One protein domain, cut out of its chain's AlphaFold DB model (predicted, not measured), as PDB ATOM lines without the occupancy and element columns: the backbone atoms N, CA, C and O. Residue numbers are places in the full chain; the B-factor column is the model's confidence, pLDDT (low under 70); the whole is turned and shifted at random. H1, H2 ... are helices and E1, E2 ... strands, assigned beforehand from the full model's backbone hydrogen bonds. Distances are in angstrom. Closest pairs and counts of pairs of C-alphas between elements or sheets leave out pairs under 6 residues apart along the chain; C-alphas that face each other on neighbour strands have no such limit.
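What this domain is: This is residues 4 to 146 of the 152 residues of an uncharacterized protein of Treponema saccharophilum DSM 2985 (UniProt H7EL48). A twisted sheet of four strands, built round the long hairpin E1 and E2, has H1 and H4 packed over one face. Beyond one end of the hairpin, H2 stands up on the opposite side of the sheet, and H3 packs on H2 to make a small helical head. The printed part has 143 residues, with four named helices and four named strands in the order H1 E1 E2 H2 H3 E3 H4 E4. The sheet is mixed, in the order E3 E2 E1 E4, and the class is mixed, helices and strands. The whole is compact, with a radius of gyration of the C-alphas of 16.7 A and spans of 47 by 33 by 25 A.

Where its parts are: Begin in the sheet at C-alpha 26, (42.042, 20.082, 7.322), where E1, residues 26 to 40, starts its 37.3 A; it bends by 71 degrees at residue 29. E2, residues 46 to 58, runs 36.0 A. Look next for E3 at residues 97 to 103, 18.8 A, and E4 at residues 137 to 145, 17.6 A, which bends by 102 degrees at residue 140 and ends at (29.580, 32.304, 5.617). Find C-alpha 4 at (15.555, 28.902, 20.205); from there H1, residues 4 to 21, runs 25.4 A. H4, residues 114 to 130, measures 24.6 A, H2, residues 59 to 72, 20.4 A, and H3, residues 76 to 82, 9.7 A.

How they stand to each other: Start at the hairpin E1 and E2, antiparallel at 169 degrees, with N 33 and O 53 at 3.0 A. E3 is antiparallel to E2, with N 100 and O 52 at 2.8 A. E4 is parallel to E1, with N 139 and O 27 at 2.9 A. E3, H4 and E4 form a split strand-helix-strand unit, two strands running the same way with E2 and E1 between them; its crossover is right-handed. There are three layers, helices on both faces of the sheet: H1 and H4 on one face, H2 on the other. H4 lies over E1 at a height over the sheet of 9.3 A; its closest C-alphas to E1 are Val 125 and Phe 32, 7.2 A. H1 lies over E3, where the C-alphas of Ile 14 and Val 98 come closest, 6.4 A. H1 touches H4 at a steep tilt of 48 degrees, the closest C-alphas being Ser 7 and Ala 124, 4.4 A. H2 stands up from the sheet, its line rising 44 degrees. With residues 65 to 70 alone it touches H3, the closest C-alphas being Ile 66 and Ala 79, 4.9 A. H3 is not on the sheet. In H1, H2, H3 and H4 every O i to N i+4 pair is within hydrogen-bond range.

The domain as a whole: The C-alphas farthest apart are Asn 43 and Ser 75, 50.8 A. The printed part has no cut. The link from H3 to E3, residues 83 to 96, is long. Mean pLDDT of the printed part is 86.6; look for values under 70 at residues 90 to 95 and 144 to 146 of this model.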
ATOM      1  N   ASP A   4      14.320  29.261  19.512       96.50
ATOM      2  CA  ASP A   4      15.555  28.902  20.205       96.50
ATOM      3  C   ASP A   4      15.679  27.392  20.419       96.50
ATOM      4  O   ASP A   4      16.751  26.841  20.179       96.50
ATOM      5  N   GLU A   5      14.590  26.707  20.784       96.75
ATOM      6  CA  GLU A   5      14.574  25.243  20.907       96.75
ATOM      7  C   GLU A   5      14.898  24.556  19.572       96.75
ATOM      8  O   GLU A   5      15.698  23.618  19.543       96.75
ATOM      9  N   LEU A   6      14.324  25.033  18.461       95.75
ATOM     10  CA  LEU A   6      14.629  24.494  17.134       95.75
ATOM     11  C   LEU A   6      16.085  24.782  16.744       95.75
ATOM     12  O   LEU A   6      16.792  23.879  16.302       95.75
ATOM     13  N   SER A   7      16.558  26.010  16.982       96.00
ATOM     14  CA  SER A   7      17.956  26.393  16.745       96.00
ATOM     15  C   SER A   7      18.937  25.486  17.495       96.00
ATOM     16  O   SER A   7      19.974  25.098  16.956       96.00
ATOM     17  N   GLU A   8      18.631  25.165  18.754       97.31
ATOM     18  CA  GLU A   8      19.453  24.302  19.604       97.31
ATOM     19  C   GLU A   8      19.485  22.866  19.072       97.31
ATOM     20  O   GLU A   8      20.557  22.270  18.970       97.31
ATOM     21  N   LYS A   9      18.330  22.330  18.656       96.56
ATOM     22  CA  LYS A   9      18.248  20.998  18.041       96.56
ATOM     23  C   LYS A   9      19.066  20.903  16.755       96.56
ATOM     24  O   LYS A   9      19.871  19.979  16.627       96.56
ATOM     25  N   ILE A  10      18.885  21.858  15.838       95.94
ATOM     26  CA  ILE A  10      19.619  21.905  14.566       95.94
ATOM     27  C   ILE A  10      21.123  21.975  14.850       95.94
ATOM     28  O   ILE A  10      21.886  21.131  14.384       95.94
ATOM     29  N   SER A  11      21.561  22.960  15.640       96.19
ATOM     30  CA  SER A  11      22.989  23.174  15.899       96.19
ATOM     31  C   SER A  11      23.648  21.990  16.604       96.19
ATOM     32  O   SER A  11      24.713  21.560  16.169       96.19
ATOM     33  N   SER A  12      22.999  21.405  17.614       97.19
ATOM     34  CA  SER A  12      23.510  20.222  18.319       97.19
ATOM     35  C   SER A  12      23.731  19.039  17.378       97.19
ATOM     36  O   SER A  12      24.786  18.403  17.419       97.19
ATOM     37  N   PHE A  13      22.761  18.758  16.501       96.88
ATOM     38  CA  PHE A  13      22.880  17.682  15.521       96.88
ATOM     39  C   PHE A  13      24.013  17.951  14.524       96.88
ATOM     40  O   PHE A  13      24.881  17.100  14.321       96.88
ATOM     41  N   ILE A  14      24.024  19.145  13.922       95.38
ATOM     42  CA  ILE A  14      25.009  19.513  12.902       95.38
ATOM     43  C   ILE A  14      26.427  19.471  13.483       95.38
ATOM     44  O   ILE A  14      27.313  18.882  12.867       95.38
ATOM     45  N   ILE A  15      26.649  20.025  14.681       95.19
ATOM     46  CA  ILE A  15      27.957  19.987  15.354       95.19
ATOM     47  C   ILE A  15      28.415  18.541  15.553       95.19
ATOM     48  O   ILE A  15      29.537  18.208  15.171       95.19
ATOM     49  N   ALA A  16      27.558  17.679  16.110       95.50
ATOM     50  CA  ALA A  16      27.912  16.291  16.389       95.50
ATOM     51  C   ALA A  16      28.310  15.527  15.115       95.50
ATOM     52  O   ALA A  16      29.329  14.829  15.089       95.50
ATOM     53  N   GLU A  17      27.543  15.685  14.036       95.19
ATOM     54  CA  GLU A  17      27.828  15.003  12.775       95.19
ATOM     55  C   GLU A  17      29.045  15.594  12.051       95.19
ATOM     56  O   GLU A  17      29.848  14.827  11.513       95.19
ATOM     57  N   ILE A  18      29.266  16.915  12.096       92.69
ATOM     58  CA  ILE A  18      30.507  17.520  11.591       92.69
ATOM     59  C   ILE A  18      31.707  16.958  12.362       92.69
ATOM     60  O   ILE A  18      32.689  16.530  11.747       92.69
ATOM     61  N   GLU A  19      31.640  16.923  13.697       92.31
ATOM     62  CA  GLU A  19      32.771  16.489  14.514       92.31
ATOM     63  C   GLU A  19      33.161  15.035  14.250       92.31
ATOM     64  O   GLU A  19      34.351  14.705  14.233       92.31
ATOM     65  N   LYS A  20      32.162  14.188  14.012       92.50
ATOM     66  CA  LYS A  20      32.318  12.779  13.652       92.50
ATOM     67  C   LYS A  20      32.861  12.604  12.236       92.50
ATOM     68  O   LYS A  20      33.806  11.841  12.041       92.50
ATOM     69  N   LYS A  21      32.274  13.292  11.256       90.19
ATOM     70  CA  LYS A  21      32.546  13.091   9.825       90.19
ATOM     71  C   LYS A  21      33.894  13.658   9.385       90.19
ATOM     72  O   LYS A  21      34.604  13.021   8.609       90.19
ATOM     73  N   TYR A  22      34.275  14.818   9.912       88.62
ATOM     74  CA  TYR A  22      35.480  15.541   9.493       88.62
ATOM     75  C   TYR A  22      36.661  15.377  10.448       88.62
ATOM     76  O   TYR A  22      37.650  16.104  10.354       88.62
ATOM     77  N   LYS A  23      36.592  14.403  11.359       90.12
ATOM     78  CA  LYS A  23      37.645  14.149  12.341       90.12
ATOM     79  C   LYS A  23      39.019  13.991  11.677       90.12
ATOM     80  O   LYS A  23      39.206  13.141  10.810       90.12
ATOM     81  N   GLY A  24      39.988  14.786  12.124       87.62
ATOM     82  CA  GLY A  24      41.372  14.775  11.647       87.62
ATOM     83  C   GLY A  24      41.595  15.407  10.270       87.62
ATOM     84  O   GLY A  24      42.721  15.376   9.779       87.62
ATOM     85  N   GLN A  25      40.562  15.976   9.643       89.56
ATOM     86  CA  GLN A  25      40.688  16.642   8.347       89.56
ATOM     87  C   GLN A  25      41.106  18.111   8.500       89.56
ATOM     88  O   GLN A  25      40.863  18.734   9.536       89.56
ATOM     89  N   LEU A  26      41.720  18.659   7.444       90.81
ATOM     90  CA  LEU A  26      42.042  20.082   7.322       90.81
ATOM     91  C   LEU A  26      40.922  20.796   6.552       90.81
ATOM     92  O   LEU A  26      40.840  20.698   5.325       90.81
ATOM     93  N   ILE A  27      40.064  21.497   7.288       90.69
ATOM     94  CA  ILE A  27      38.873  22.180   6.777       90.69
ATOM     95  C   ILE A  27      39.203  23.621   6.395       90.69
ATOM     96  O   ILE A  27      39.842  24.334   7.170       90.69
ATOM     97  N   GLN A  28      38.750  24.041   5.213       88.94
ATOM     98  CA  GLN A  28      38.977  25.386   4.683       88.94
ATOM     99  C   GLN A  28      37.698  26.223   4.637       88.94
ATOM    100  O   GLN A  28      37.762  27.402   4.969       88.94
ATOM    101  N   LYS A  29      36.540  25.661   4.270       87.69
ATOM    102  CA  LYS A  29      35.286  26.433   4.242       87.69
ATOM    103  C   LYS A  29      34.105  25.663   4.819       87.69
ATOM    104  O   LYS A  29      34.113  24.431   4.888       87.69
ATOM    105  N   MET A  30      33.101  26.413   5.256       88.94
ATOM    106  CA  MET A  30      31.801  25.894   5.664       88.94
ATOM    107  C   MET A  30      30.690  26.833   5.190       88.94
ATOM    108  O   MET A  30      30.748  28.026   5.461       88.94
ATOM    109  N   PHE A  31      29.681  26.285   4.522       87.69
ATOM    110  CA  PHE A  31      28.492  27.019   4.078       87.69
ATOM    111  C   PHE A  31      27.246  26.455   4.750       87.69
ATOM    112  O   PHE A  31      27.225  25.272   5.107       87.69
ATOM    113  N   PHE A  32      26.208  27.279   4.883       88.31
ATOM    114  CA  PHE A  32      24.926  26.861   5.437       88.31
ATOM    115  C   PHE A  32      23.783  27.188   4.488       88.31
ATOM    116  O   PHE A  32      23.615  28.332   4.091       88.31
ATOM    117  N   GLU A  33      22.957  26.194   4.186       86.38
ATOM    118  CA  GLU A  33      21.813  26.344   3.288       86.38
ATOM    119  C   GLU A  33      20.534  25.865   3.965       86.38
ATOM    120  O   GLU A  33      20.558  24.964   4.811       86.38
ATOM    121  N   MET A  34      19.406  26.446   3.563       88.00
ATOM    122  CA  MET A  34      18.086  25.975   3.956       88.00
ATOM    123  C   MET A  34      17.242  25.760   2.704       88.00
ATOM    124  O   MET A  34      17.021  26.691   1.935       88.00
ATOM    125  N   CYS A  35      16.758  24.538   2.512       84.81
ATOM    126  CA  CYS A  35      16.021  24.150   1.317       84.81
ATOM    127  C   CYS A  35      14.629  23.636   1.707       84.81
ATOM    128  O   CYS A  35      14.547  22.625   2.414       84.81
ATOM    129  N   PRO A  36      13.538  24.282   1.258       86.25
ATOM    130  CA  PRO A  36      12.222  23.663   1.313       86.25
ATOM    131  C   PRO A  36      12.153  22.532   0.281       86.25
ATOM    132  O   PRO A  36      12.673  22.652  -0.830       86.25
ATOM    133  N   TYR A  37      11.515  21.422   0.635       85.38
ATOM    134  CA  TYR A  37      11.243  20.336  -0.300       85.38
ATOM    135  C   TYR A  37       9.995  19.559   0.113       85.38
ATOM    136  O   TYR A  37       9.604  19.539   1.276       85.38
ATOM    137  N   TYR A  38       9.382  18.889  -0.859       80.88
ATOM    138  CA  TYR A  38       8.234  18.019  -0.627       80.88
ATOM    139  C   TYR A  38       8.707  16.574  -0.552       80.88
ATOM    140  O   TYR A  38       9.431  16.105  -1.436       80.88
ATOM    141  N   ASN A  39       8.281  15.845   0.475       82.19
ATOM    142  CA  ASN A  39       8.573  14.419   0.592       82.19
ATOM    143  C   ASN A  39       7.341  13.637   1.031       82.19
ATOM    144  O   ASN A  39       6.435  14.191   1.651       82.19
ATOM    145  N   LYS A  40       7.304  12.342   0.704       80.00
ATOM    146  CA  LYS A  40       6.262  11.458   1.222       80.00
ATOM    147  C   LYS A  40       6.584  11.089   2.663       80.00
ATOM    148  O   LYS A  40       7.617  10.467   2.911       80.00
ATOM    149  N   GLY A  41       5.694  11.456   3.578       72.81
ATOM    150  CA  GLY A  41       5.729  11.016   4.965       72.81
ATOM    151  C   GLY A  41       5.537   9.504   5.093       72.81
ATOM    152  O   GLY A  41       5.224   8.797   4.129       72.81
ATOM    153  N   GLU A  42       5.692   8.985   6.311       73.25
ATOM    154  CA  GLU A  42       5.554   7.547   6.602       73.25
ATOM    155  C   GLU A  42       4.148   7.000   6.289       73.25
ATOM    156  O   GLU A  42       3.978   5.812   6.015       73.25
ATOM    157  N   ASN A  43       3.139   7.872   6.280       77.31
ATOM    158  CA  ASN A  43       1.754   7.561   5.923       77.31
ATOM    159  C   ASN A  43       1.477   7.618   4.403       77.31
ATOM    160  O   ASN A  43       0.353   7.358   3.977       77.31
ATOM    161  N   GLY A  44       2.484   7.937   3.582       80.31
ATOM    162  CA  GLY A  44       2.372   8.050   2.127       80.31
ATOM    163  C   GLY A  44       1.796   9.375   1.618       80.31
ATOM    164  O   GLY A  44       1.665   9.530   0.398       80.31
ATOM    165  N   GLU A  45       1.477  10.319   2.506       82.06
ATOM    166  CA  GLU A  45       1.027  11.669   2.157       82.06
ATOM    167  C   GLU A  45       2.229  12.566   1.840       82.06
ATOM    168  O   GLU A  45       3.309  12.396   2.401       82.06
ATOM    169  N   TRP A  46       2.064  13.498   0.899       81.38
ATOM    170  CA  TRP A  46       3.089  14.500   0.611       81.38
ATOM    171  C   TRP A  46       3.028  15.603   1.657       81.38
ATOM    172  O   TRP A  46       1.960  16.161   1.898       81.38
ATOM    173  N   GLU A  47       4.172  15.914   2.247       80.06
ATOM    174  CA  GLU A  47       4.285  16.866   3.343       80.06
ATOM    175  C   GLU A  47       5.411  17.863   3.059       80.06
ATOM    176  O   GLU A  47       6.346  17.562   2.306       80.06
ATOM    177  N   ASP A  48       5.304  19.042   3.670       82.56
ATOM    178  CA  ASP A  48       6.328  20.082   3.636       82.56
ATOM    179  C   ASP A  48       7.474  19.729   4.586       82.56
ATOM    180  O   ASP A  48       7.283  19.489   5.786       82.56
ATOM    181  N   TRP A  49       8.682  19.698   4.033       88.56
ATOM    182  CA  TRP A  49       9.914  19.468   4.766       88.56
ATOM    183  C   TRP A  49      10.885  20.615   4.554       88.56
ATOM    184  O   TRP A  49      10.930  21.261   3.505       88.56
ATOM    185  N   ILE A  50      11.717  20.822   5.568       89.31
ATOM    186  CA  ILE A  50      12.819  21.768   5.510       89.31
ATOM    187  C   ILE A  50      14.099  20.996   5.780       89.31
ATOM    188  O   ILE A  50      14.212  20.256   6.760       89.31
ATOM    189  N   GLU A  51      15.073  21.170   4.897       90.38
ATOM    190  CA  GLU A  51      16.422  20.659   5.084       90.38
ATOM    191  C   GLU A  51      17.346  21.823   5.415       90.38
ATOM    192  O   GLU A  51      17.475  22.768   4.639       90.38
ATOM    193  N   PHE A  52      18.021  21.738   6.557       91.81
ATOM    194  CA  PHE A  52      19.145  22.601   6.882       91.81
ATOM    195  C   PHE A  52      20.447  21.845   6.622       91.81
ATOM    196  O   PHE A  52      20.665  20.755   7.162       91.81
ATOM    197  N   ARG A  53      21.321  22.411   5.791       89.31
ATOM    198  CA  ARG A  53      22.573  21.782   5.367       89.31
ATOM    199  C   ARG A  53      23.763  22.586   5.859       89.31
ATOM    200  O   ARG A  53      23.779  23.802   5.733       89.31
ATOM    201  N   ALA A  54      24.786  21.888   6.335       90.44
ATOM    202  CA  ALA A  54      26.143  22.406   6.423       90.44
ATOM    203  C   ALA A  54      27.001  21.734   5.344       90.44
ATOM    204  O   ALA A  54      27.126  20.505   5.323       90.44
ATOM    205  N   ILE A  55      27.590  22.529   4.456       88.62
ATOM    206  CA  ILE A  55      28.508  22.073   3.407       88.62
ATOM    207  C   ILE A  55      29.915  22.364   3.907       88.62
ATOM    208  O   ILE A  55      30.326  23.520   3.966       88.62
ATOM    209  N   VAL A  56      30.641  21.327   4.320       88.56
ATOM    210  CA  VAL A  56      31.965  21.473   4.939       88.56
ATOM    211  C   VAL A  56      33.019  20.951   3.978       88.56
ATOM    212  O   VAL A  56      32.981  19.783   3.581       88.56
ATOM    213  N   THR A  57      33.972  21.808   3.619       87.69
ATOM    214  CA  THR A  57      34.929  21.526   2.550       87.69
ATOM    215  C   THR A  57      36.356  21.535   3.084       87.69
ATOM    216  O   THR A  57      36.816  22.450   3.778       87.69
ATOM    217  N   SER A  58      37.077  20.455   2.784       88.06
ATOM    218  CA  SER A  58      38.508  20.373   3.066       88.06
ATOM    219  C   SER A  58      39.295  21.234   2.084       88.06
ATOM    220  O   SER A  58      38.837  21.481   0.969       88.06
ATOM    221  N   LYS A  59      40.519  21.620   2.450       87.81
ATOM    222  CA  LYS A  59      41.413  22.327   1.520       87.81
ATOM    223  C   LYS A  59      41.600  21.580   0.192       87.81
ATOM    224  O   LYS A  59      41.557  22.181  -0.874       87.81
ATOM    225  N   ALA A  60      41.741  20.256   0.263       87.38
ATOM    226  CA  ALA A  60      41.881  19.418  -0.924       87.38
ATOM    227  C   ALA A  60      40.628  19.451  -1.818       87.38
ATOM    228  O   ALA A  60      40.749  19.363  -3.034       87.38
ATOM    229  N   GLU A  61      39.430  19.583  -1.239       86.50
ATOM    230  CA  GLU A  61      38.191  19.728  -2.013       86.50
ATOM    231  C   GLU A  61      38.132  21.076  -2.732       86.50
ATOM    232  O   GLU A  61      37.847  21.126  -3.925       86.50
ATOM    233  N   VAL A  62      38.458  22.164  -2.028       88.44
ATOM    234  CA  VAL A  62      38.508  23.509  -2.621       88.44
ATOM    235  C   VAL A  62      39.484  23.531  -3.803       88.44
ATOM    236  O   VAL A  62      39.148  24.013  -4.883       88.44
ATOM    237  N   GLU A  63      40.667  22.936  -3.642       89.81
ATOM    238  CA  GLU A  63      41.664  22.826  -4.711       89.81
ATOM    239  C   GLU A  63      41.153  22.006  -5.909       89.81
ATOM    240  O   GLU A  63      41.369  22.411  -7.053       89.81
ATOM    241  N   ARG A  64      40.412  20.911  -5.676       88.88
ATOM    242  CA  ARG A  64      39.782  20.127  -6.754       88.88
ATOM    243  C   ARG A  64      38.768  20.937  -7.555       88.88
ATOM    244  O   ARG A  64      38.767  20.839  -8.782       88.88
ATOM    245  N   VAL A  65      37.923  21.723  -6.888       87.88
ATOM    246  CA  VAL A  65      36.934  22.587  -7.555       87.88
ATOM    247  C   VAL A  65      37.641  23.647  -8.398       87.88
ATOM    248  O   VAL A  65      37.334  23.788  -9.581       87.88
ATOM    249  N   ILE A  66      38.653  24.319  -7.844       91.62
ATOM    250  CA  ILE A  66      39.453  25.302  -8.592       91.62
ATOM    251  C   ILE A  66      40.073  24.653  -9.836       91.62
ATOM    252  O   ILE A  66      39.990  25.197 -10.936       91.62
ATOM    253  N   GLU A  67      40.679  23.472  -9.699       93.12
ATOM    254  CA  GLU A  67      41.265  22.759 -10.837       93.12
ATOM    255  C   GLU A  67      40.238  22.354 -11.895       93.12
ATOM    256  O   GLU A  67      40.564  22.379 -13.083       93.12
ATOM    257  N   LYS A  68      39.026  21.959 -11.488       91.44
ATOM    258  CA  LYS A  68      37.929  21.626 -12.405       91.44
ATOM    259  C   LYS A  68      37.601  22.825 -13.300       91.44
ATOM    260  O   LYS A  68      37.589  22.660 -14.517       91.44
ATOM    261  N   TYR A  69      37.418  24.008 -12.714       90.50
ATOM    262  CA  TYR A  69      37.084  25.229 -13.456       90.50
ATOM    263  C   TYR A  69      38.241  25.746 -14.315       90.50
ATOM    264  O   TYR A  69      38.055  26.107 -15.475       90.50
ATOM    265  N   VAL A  70      39.474  25.673 -13.811       95.50
ATOM    266  CA  VAL A  70      40.652  26.001 -14.627       95.50
ATOM    267  C   VAL A  70      40.760  25.072 -15.844       95.50
ATOM    268  O   VAL A  70      41.071  25.519 -16.946       95.50
ATOM    269  N   LYS A  71      40.465  23.772 -15.687       95.06
ATOM    270  CA  LYS A  71      40.467  22.807 -16.801       95.06
ATOM    271  C   LYS A  71      39.346  23.060 -17.813       95.06
ATOM    272  O   LYS A  71      39.526  22.706 -18.977       95.06
ATOM    273  N   SER A  72      38.225  23.662 -17.409       93.62
ATOM    274  CA  SER A  72      37.149  24.063 -18.328       93.62
ATOM    275  C   SER A  72      37.407  25.392 -19.042       93.62
ATOM    276  O   SER A  72      36.638  25.745 -19.931       93.62
ATOM    277  N   GLY A  73      38.499  26.090 -18.713       95.56
ATOM    278  CA  GLY A  73      38.931  27.312 -19.390       95.56
ATOM    279  C   GLY A  73      38.797  28.590 -18.563       95.56
ATOM    280  O   GLY A  73      39.162  29.649 -19.070       95.56
ATOM    281  N   GLU A  74      38.328  28.505 -17.314       95.38
ATOM    282  CA  GLU A  74      38.278  29.661 -16.417       95.38
ATOM    283  C   GLU A  74      39.684  30.102 -16.001       95.38
ATOM    284  O   GLU A  74      40.617  29.294 -15.888       95.38
ATOM    285  N   SER A  75      39.846  31.397 -15.725       96.38
ATOM    286  CA  SER A  75      41.075  31.872 -15.100       96.38
ATOM    287  C   SER A  75      41.191  31.306 -13.680       96.38
ATOM    288  O   SER A  75      40.207  30.933 -13.041       96.38
ATOM    289  N   ARG A  76      42.413  31.239 -13.141       94.75
ATOM    290  CA  ARG A  76      42.596  30.775 -11.758       94.75
ATOM    291  C   ARG A  76      41.922  31.704 -10.744       94.75
ATOM    292  O   ARG A  76      41.477  31.224  -9.710       94.75
ATOM    293  N   GLU A  77      41.886  33.003 -11.023       94.81
ATOM    294  CA  GLU A  77      41.236  33.999 -10.167       94.81
ATOM    295  C   GLU A  77      39.718  33.793 -10.151       94.81
ATOM    296  O   GLU A  77      39.135  33.662  -9.075       94.81
ATOM    297  N   ASP A  78      39.109  33.624 -11.328       93.62
ATOM    298  CA  ASP A  78      37.677  33.340 -11.456       93.62
ATOM    299  C   ASP A  78      37.323  32.000 -10.808       93.62
ATOM    300  O   ASP A  78      36.377  31.917 -10.038       93.62
ATOM    301  N   ALA A  79      38.136  30.960 -11.009       90.75
ATOM    302  CA  ALA A  79      37.935  29.662 -10.369       90.75
ATOM    303  C   ALA A  79      38.016  29.728  -8.828       90.75
ATOM    304  O   ALA A  79      37.295  29.002  -8.139       90.75
ATOM    305  N   ILE A  80      38.876  30.590  -8.269       89.31
ATOM    306  CA  ILE A  80      38.917  30.845  -6.821       89.31
ATOM    307  C   ILE A  80      37.626  31.534  -6.375       89.31
ATOM    308  O   ILE A  80      37.037  31.080  -5.396       89.31
ATOM    309  N   SER A  81      37.186  32.566  -7.100       88.75
ATOM    310  CA  SER A  81      35.933  33.288  -6.838       88.75
ATOM    311  C   SER A  81      34.722  32.347  -6.864       88.75
ATOM    312  O   SER A  81      33.951  32.287  -5.913       88.75
ATOM    313  N   ILE A  82      34.628  31.500  -7.892       85.75
ATOM    314  CA  ILE A  82      33.603  30.458  -8.037       85.75
ATOM    315  C   ILE A  82      33.635  29.503  -6.833       85.75
ATOM    316  O   ILE A  82      32.605  29.228  -6.230       85.75
ATOM    317  N   SER A  83      34.820  29.064  -6.387       84.62
ATOM    318  CA  SER A  83      34.946  28.216  -5.187       84.62
ATOM    319  C   SER A  83      34.521  28.906  -3.879       84.62
ATOM    320  O   SER A  83      34.558  28.296  -2.806       84.62
ATOM    321  N   GLU A  84      34.196  30.197  -3.887       82.81
ATOM    322  CA  GLU A  84      33.598  30.876  -2.734       82.81
ATOM    323  C   GLU A  84      32.082  30.673  -2.643       82.81
ATOM    324  O   GLU A  84      31.528  30.950  -1.590       82.81
ATOM    325  N   SER A  85      31.444  30.091  -3.659       79.00
ATOM    326  CA  SER A  85      30.007  29.796  -3.676       79.00
ATOM    327  C   SER A  85      29.711  28.339  -3.307       79.00
ATOM    328  O   SER A  85      30.406  27.417  -3.742       79.00
ATOM    329  N   SER A  86      28.646  28.101  -2.537       73.38
ATOM    330  CA  SER A  86      28.255  26.755  -2.086       73.38
ATOM    331  C   SER A  86      27.790  25.833  -3.223       73.38
ATOM    332  O   SER A  86      28.097  24.642  -3.197       73.38
ATOM    333  N   GLY A  87      27.127  26.382  -4.250       71.00
ATOM    334  CA  GLY A  87      26.572  25.631  -5.389       71.00
ATOM    335  C   GLY A  87      27.606  24.949  -6.296       71.00
ATOM    336  O   GLY A  87      27.249  24.112  -7.121       71.00
ATOM    337  N   GLU A  88      28.886  25.275  -6.124       72.31
ATOM    338  CA  GLU A  88      29.992  24.815  -6.974       72.31
ATOM    339  C   GLU A  88      30.673  23.551  -6.448       72.31
ATOM    340  O   GLU A  88      31.387  22.844  -7.172       72.31
ATOM    341  N   TYR A  89      30.438  23.251  -5.174       70.88
ATOM    342  CA  TYR A  89      30.808  21.985  -4.572       70.88
ATOM    343  C   TYR A  89      29.754  20.979  -4.987       70.88
ATOM    344  O   TYR A  89      28.584  21.189  -4.696       70.88
ATOM    345  N   ASP A  90      30.183  19.933  -5.700       59.19
ATOM    346  CA  ASP A  90      29.316  18.924  -6.308       59.19
ATOM    347  C   ASP A  90      28.199  18.507  -5.340       59.19
ATOM    348  O   ASP A  90      28.412  17.730  -4.407       59.19
ATOM    349  N   THR A  91      27.015  19.097  -5.527       50.81
ATOM    350  CA  THR A  91      25.887  18.986  -4.597       50.81
ATOM    351  C   THR A  91      25.273  17.583  -4.639       50.81
ATOM    352  O   THR A  91      24.536  17.189  -3.724       50.81
ATOM    353  N   GLU A  92      25.637  16.797  -5.661       43.53
ATOM    354  CA  GLU A  92      25.360  15.370  -5.782       43.53
ATOM    355  C   GLU A  92      26.405  14.487  -5.077       43.53
ATOM    356  O   GLU A  92      26.085  13.343  -4.739       43.53
ATOM    357  N   ASP A  93      27.604  14.986  -4.740       54.22
ATOM    358  CA  ASP A  93      28.515  14.264  -3.846       54.22
ATOM    359  C   ASP A  93      28.111  14.506  -2.385       54.22
ATOM    360  O   ASP A  93      28.681  15.301  -1.630       54.22
ATOM    361  N   TRP A  94      27.100  13.746  -1.950       58.91
ATOM    362  CA  TRP A  94      26.514  13.793  -0.601       58.91
ATOM    363  C   TRP A  94      27.558  13.566   0.510       58.91
ATOM    364  O   TRP A  94      27.291  13.780   1.700       58.91
ATOM    365  N   LYS A  95      28.778  13.159   0.140       64.25
ATOM    366  CA  LYS A  95      29.923  13.014   1.032       64.25
ATOM    367  C   LYS A  95      30.346  14.310   1.713       64.25
ATOM    368  O   LYS A  95      30.900  14.182   2.795       64.25
ATOM    369  N   ASN A  96      30.020  15.505   1.219       75.44
ATOM    370  CA  ASN A  96      30.454  16.760   1.862       75.44
ATOM    371  C   ASN A  96      29.361  17.517   2.636       75.44
ATOM    372  O   ASN A  96      29.615  18.595   3.171       75.44
ATOM    373  N   HIS A  97      28.148  16.965   2.708       84.44
ATOM    374  CA  HIS A  97      27.025  17.621   3.381       84.44
ATOM    375  C   HIS A  97      26.754  16.968   4.740       84.44
ATOM    376  O   HIS A  97      26.836  15.744   4.887       84.44
ATOM    377  N   VAL A  98      26.386  17.777   5.726       90.62
ATOM    378  CA  VAL A  98      25.715  17.342   6.955       90.62
ATOM    379  C   VAL A  98      24.320  17.952   6.932       90.62
ATOM    380  O   VAL A  98      24.185  19.158   6.757       90.62
ATOM    381  N   ARG A  99      23.285  17.117   7.038       90.75
ATOM    382  CA  ARG A  99      21.897  17.498   6.753       90.75
ATOM    383  C   ARG A  99      21.026  17.230   7.964       90.75
ATOM    384  O   ARG A  99      21.047  16.120   8.491       90.75
ATOM    385  N   PHE A 100      20.254  18.224   8.365       92.81
ATOM    386  CA  PHE A 100      19.212  18.093   9.365       92.81
ATOM    387  C   PHE A 100      17.866  18.353   8.693       92.81
ATOM    388  O   PHE A 100      17.575  19.477   8.288       92.81
ATOM    389  N   ASN A 101      17.069  17.296   8.558       90.00
ATOM    390  CA  ASN A 101      15.722  17.372   8.005       90.00
ATOM    391  C   ASN A 101      14.731  17.509   9.151       90.00
ATOM    392  O   ASN A 101      14.797  16.743  10.112       90.00
ATOM    393  N   PHE A 102      13.803  18.450   9.037       86.56
ATOM    394  CA  PHE A 102      12.739  18.609  10.013       86.56
ATOM    395  C   PHE A 102      11.406  18.826   9.313       86.56
ATOM    396  O   PHE A 102      11.216  19.777   8.556       86.56
ATOM    397  N   GLN A 103      10.487  17.902   9.586       87.31
ATOM    398  CA  GLN A 103       9.102  17.996   9.164       87.31
ATOM    399  C   GLN A 103       8.370  19.007  10.044       87.31
ATOM    400  O   GLN A 103       8.445  18.945  11.274       87.31
ATOM    401  N   GLU A 104       7.600  19.908   9.442       85.94
ATOM    402  CA  GLU A 104       6.979  20.995  10.200       85.94
ATOM    403  C   GLU A 104       6.044  20.502  11.316       85.94
ATOM    404  O   GLU A 104       6.039  21.042  12.427       85.94
ATOM    405  N   LYS A 105       5.301  19.422  11.054       86.00
ATOM    406  CA  LYS A 105       4.357  18.818  12.000       86.00
ATOM    407  C   LYS A 105       5.046  18.126  13.177       86.00
ATOM    408  O   LYS A 105       4.655  18.351  14.321       86.00
ATOM    409  N   GLU A 106       6.086  17.331  12.923       86.69
ATOM    410  CA  GLU A 106       6.860  16.636  13.968       86.69
ATOM    411  C   GLU A 106       7.496  17.636  14.945       86.69
ATOM    412  O   GLU A 106       7.527  17.424  16.160       86.69
ATOM    413  N   TYR A 107       7.955  18.771  14.419       88.19
ATOM    414  CA  TYR A 107       8.608  19.812  15.206       88.19
ATOM    415  C   TYR A 107       7.624  20.848  15.772       88.19
ATOM    416  O   TYR A 107       8.022  21.715  16.559       88.19
ATOM    417  N   GLY A 108       6.332  20.736  15.445       88.31
ATOM    418  CA  GLY A 108       5.281  21.638  15.912       88.31
ATOM    419  C   GLY A 108       5.509  23.085  15.471       88.31
ATOM    420  O   GLY A 108       5.383  23.994  16.296       88.31
ATOM    421  N   ILE A 109       5.899  23.271  14.206       88.44
ATOM    422  CA  ILE A 109       6.172  24.563  13.552       88.44
ATOM    423  C   ILE A 109       5.318  24.787  12.289       88.44
ATOM    424  O   ILE A 109       5.596  25.700  11.524       88.44
ATOM    425  N   GLU A 110       4.275  23.979  12.079       88.94
ATOM    426  CA  GLU A 110       3.355  24.052  10.923       88.94
ATOM    427  C   GLU A 110       2.791  25.465  10.689       88.94
ATOM    428  O   GLU A 110       2.666  25.922   9.561       88.94
ATOM    429  N   TYR A 111       2.499  26.193  11.769       89.62
ATOM    430  CA  TYR A 111       1.931  27.544  11.703       89.62
ATOM    431  C   TYR A 111       2.979  28.659  11.764       89.62
ATOM    432  O   TYR A 111       2.630  29.813  12.000       89.62
ATOM    433  N   TRP A 112       4.263  28.329  11.641       91.44
ATOM    434  CA  TRP A 112       5.307  29.342  11.562       91.44
ATOM    435  C   TRP A 112       5.394  29.916  10.158       91.44
ATOM    436  O   TRP A 112       5.440  29.183   9.164       91.44
ATOM    437  N   GLU A 113       5.541  31.234  10.101       91.19
ATOM    438  CA  GLU A 113       5.906  31.929   8.877       91.19
ATOM    439  C   GLU A 113       7.298  31.481   8.406       91.19
ATOM    440  O   GLU A 113       8.163  31.096   9.202       91.19
ATOM    441  N   TRP A 114       7.561  31.572   7.101       88.44
ATOM    442  CA  TRP A 114       8.873  31.220   6.542       88.44
ATOM    443  C   TRP A 114      10.019  32.006   7.198       88.44
ATOM    444  O   TRP A 114      11.081  31.454   7.484       88.44
ATOM    445  N   SER A 115       9.781  33.277   7.535       90.75
ATOM    446  CA  SER A 115      10.738  34.111   8.270       90.75
ATOM    447  C   SER A 115      11.111  33.537   9.637       90.75
ATOM    448  O   SER A 115      12.262  33.635  10.050       90.75
ATOM    449  N   ASP A 116      10.170  32.895  10.330       93.25
ATOM    450  CA  ASP A 116      10.415  32.309  11.648       93.25
ATOM    451  C   ASP A 116      11.287  31.053  11.556       93.25
ATOM    452  O   ASP A 116      12.158  30.831  12.402       93.25
ATOM    453  N   LYS A 117      11.090  30.262  10.495       91.44
ATOM    454  CA  LYS A 117      11.921  29.101  10.152       91.44
ATOM    455  C   LYS A 117      13.347  29.546   9.802       91.44
ATOM    456  O   LYS A 117      14.309  29.015  10.362       91.44
ATOM    457  N   ILE A 118      13.486  30.591   8.978       90.50
ATOM    458  CA  ILE A 118      14.779  31.229   8.673       90.50
ATOM    459  C   ILE A 118      15.468  31.712   9.954       90.50
ATOM    460  O   ILE A 118      16.659  31.461  10.133       90.50
ATOM    461  N   ASP A 119      14.750  32.394  10.849       92.38
ATOM    462  CA  ASP A 119      15.312  32.914  12.099       92.38
ATOM    463  C   ASP A 119      15.892  31.800  12.976       92.38
ATOM    464  O   ASP A 119      16.982  31.960  13.534       92.38
ATOM    465  N   ALA A 120      15.204  30.660  13.074       94.06
ATOM    466  CA  ALA A 120      15.707  29.500  13.803       94.06
ATOM    467  C   ALA A 120      16.974  28.918  13.146       94.06
ATOM    468  O   ALA A 120      17.963  28.643  13.827       94.06
ATOM    469  N   CYS A 121      17.009  28.807  11.817       93.81
ATOM    470  CA  CYS A 121      18.206  28.366  11.096       93.81
ATOM    471  C   CYS A 121      19.379  29.347  11.266       93.81
ATOM    472  O   CYS A 121      20.495  28.922  11.567       93.81
ATOM    473  N   LYS A 122      19.144  30.665  11.201       91.75
ATOM    474  CA  LYS A 122      20.153  31.697  11.527       91.75
ATOM    475  C   LYS A 122      20.642  31.578  12.970       91.75
ATOM    476  O   LYS A 122      21.832  31.739  13.246       91.75
ATOM    477  N   GLY A 123      19.731  31.291  13.898       93.31
ATOM    478  CA  GLY A 123      20.048  30.999  15.292       93.31
ATOM    479  C   GLY A 123      20.964  29.783  15.438       93.31
ATOM    480  O   GLY A 123      21.903  29.828  16.234       93.31
ATOM    481  N   ALA A 124      20.736  28.729  14.651       94.62
ATOM    482  CA  ALA A 124      21.596  27.552  14.602       94.62
ATOM    483  C   ALA A 124      22.983  27.874  14.023       94.62
ATOM    484  O   ALA A 124      23.981  27.527  14.652       94.62
ATOM    485  N   VAL A 125      23.063  28.602  12.899       92.94
ATOM    486  CA  VAL A 125      24.337  29.049  12.293       92.94
ATOM    487  C   VAL A 125      25.198  29.780  13.320       92.94
ATOM    488  O   VAL A 125      26.355  29.420  13.524       92.94
ATOM    489  N   LYS A 126      24.628  30.752  14.045       91.62
ATOM    490  CA  LYS A 126      25.354  31.502  15.087       91.62
ATOM    491  C   LYS A 126      25.937  30.590  16.169       91.62
ATOM    492  O   LYS A 126      27.075  30.793  16.588       91.62
ATOM    493  N   LYS A 127      25.176  29.584  16.613       94.19
ATOM    494  CA  LYS A 127      25.628  28.608  17.618       94.19
ATOM    495  C   LYS A 127      26.747  27.715  17.074       94.19
ATOM    496  O   LYS A 127      27.764  27.552  17.738       94.19
ATOM    497  N   ILE A 128      26.596  27.205  15.850       92.81
ATOM    498  CA  ILE A 128      27.610  26.385  15.168       92.81
ATOM    499  C   ILE A 128      28.913  27.176  14.996       92.81
ATOM    500  O   ILE A 128      29.996  26.665  15.268       92.81
ATOM    501  N   MET A 129      28.813  28.444  14.609       86.44
ATOM    502  CA  MET A 129      29.957  29.335  14.420       86.44
ATOM    503  C   MET A 129      30.679  29.692  15.720       86.44
ATOM    504  O   MET A 129      31.902  29.837  15.730       86.44
ATOM    505  N   ALA A 130      29.939  29.803  16.824       89.81
ATOM    506  CA  ALA A 130      30.508  30.004  18.153       89.81
ATOM    507  C   ALA A 130      31.138  28.724  18.735       89.81
ATOM    508  O   ALA A 130      31.938  28.806  19.671       89.81
ATOM    509  N   HIS A 131      30.802  27.544  18.198       91.56
ATOM    510  CA  HIS A 131      31.333  26.274  18.683       91.56
ATOM    511  C   HIS A 131      32.828  26.133  18.390       91.56
ATOM    512  O   HIS A 131      33.322  26.333  17.272       91.56
ATOM    513  N   LYS A 132      33.574  25.715  19.412       90.56
ATOM    514  CA  LYS A 132      35.001  25.429  19.283       90.56
ATOM    515  C   LYS A 132      35.197  23.985  18.829       90.56
ATOM    516  O   LYS A 132      35.412  23.096  19.648       90.56
ATOM    517  N   PHE A 133      35.193  23.778  17.518       88.56
ATOM    518  CA  PHE A 133      35.536  22.488  16.926       88.56
ATOM    519  C   PHE A 133      36.956  22.062  17.304       88.56
ATOM    520  O   PHE A 133      37.923  22.776  17.033       88.56
ATOM    521  N   THR A 134      37.076  20.889  17.928       88.00
ATOM    522  CA  THR A 134      38.376  20.305  18.311       88.00
ATOM    523  C   THR A 134      38.717  19.036  17.543       88.00
ATOM    524  O   THR A 134      39.866  18.596  17.567       88.00
ATOM    525  N   SER A 135      37.742  18.442  16.854       87.75
ATOM    526  CA  SER A 135      37.943  17.178  16.151       87.75
ATOM    527  C   SER A 135      38.630  17.341  14.794       87.75
ATOM    528  O   SER A 135      39.186  16.366  14.292       87.75
ATOM    529  N   PHE A 136      38.632  18.546  14.217       87.06
ATOM    530  CA  PHE A 136      39.280  18.874  12.946       87.06
ATOM    531  C   PHE A 136      40.127  20.143  13.060       87.06
ATOM    532  O   PHE A 136      39.937  20.959  13.966       87.06
ATOM    533  N   THR A 137      41.072  20.314  12.137       87.62
ATOM    534  CA  THR A 137      41.894  21.524  12.049       87.62
ATOM    535  C   THR A 137      41.331  22.467  10.995       87.62
ATOM    536  O   THR A 137      40.819  22.039   9.963       87.62
ATOM    537  N   LYS A 138      41.409  23.771  11.261       89.00
ATOM    538  CA  LYS A 138      41.027  24.827  10.316       89.00
ATOM    539  C   LYS A 138      42.275  25.337   9.598       89.00
ATOM    540  O   LYS A 138      43.339  25.416  10.217       89.00
ATOM    541  N   THR A 139      42.165  25.686   8.321       84.94
ATOM    542  CA  THR A 139      43.217  26.445   7.632       84.94
ATOM    543  C   THR A 139      43.300  27.877   8.176       84.94
ATOM    544  O   THR A 139      42.401  28.354   8.870       84.94
ATOM    545  N   SER A 140      44.396  28.582   7.882       80.94
ATOM    546  CA  SER A 140      44.590  29.979   8.309       80.94
ATOM    547  C   SER A 140      43.615  30.959   7.652       80.94
ATOM    548  O   SER A 140      43.349  32.019   8.202       80.94
ATOM    549  N   ASP A 141      43.113  30.605   6.476       78.75
ATOM    550  CA  ASP A 141      42.144  31.347   5.671       78.75
ATOM    551  C   ASP A 141      40.716  30.798   5.827       78.75
ATOM    552  O   ASP A 141      39.876  31.044   4.965       78.75
ATOM    553  N   PHE A 142      40.441  30.035   6.895       80.31
ATOM    554  CA  PHE A 142      39.125  29.442   7.113       80.31
ATOM    555  C   PHE A 142      38.022  30.505   7.117       80.31
ATOM    556  O   PHE A 142      38.077  31.461   7.896       80.31
ATOM    557  N   LYS A 143      36.994  30.284   6.293       76.75
ATOM    558  CA  LYS A 143      35.770  31.090   6.248       76.75
ATOM    559  C   LYS A 143      34.565  30.218   6.569       76.75
ATOM    560  O   LYS A 143      34.532  29.035   6.224       76.75
ATOM    561  N   ALA A 144      33.575  30.811   7.214       67.12
ATOM    562  CA  ALA A 144      32.261  30.213   7.285       67.12
ATOM    563  C   ALA A 144      31.216  31.314   7.168       67.12
ATOM    564  O   ALA A 144      31.164  32.212   8.011       67.12
ATOM    565  N   ASP A 145      30.468  31.244   6.075       62.84
ATOM    566  CA  ASP A 145      29.580  32.304   5.617       62.84
ATOM    567  C   ASP A 145      28.136  31.998   6.029       62.84
ATOM    568  O   ASP A 145      27.700  30.845   6.080       62.84
ATOM    569  N   ASP A 146      27.395  33.050   6.370       53.00
ATOM    570  CA  ASP A 146      26.002  33.020   6.817       53.00
ATOM    571  C   ASP A 146      24.992  33.064   5.660       53.00
ATOM    572  O   ASP A 146      23.798  33.273   5.899       53.00
TER     573      ASP A 146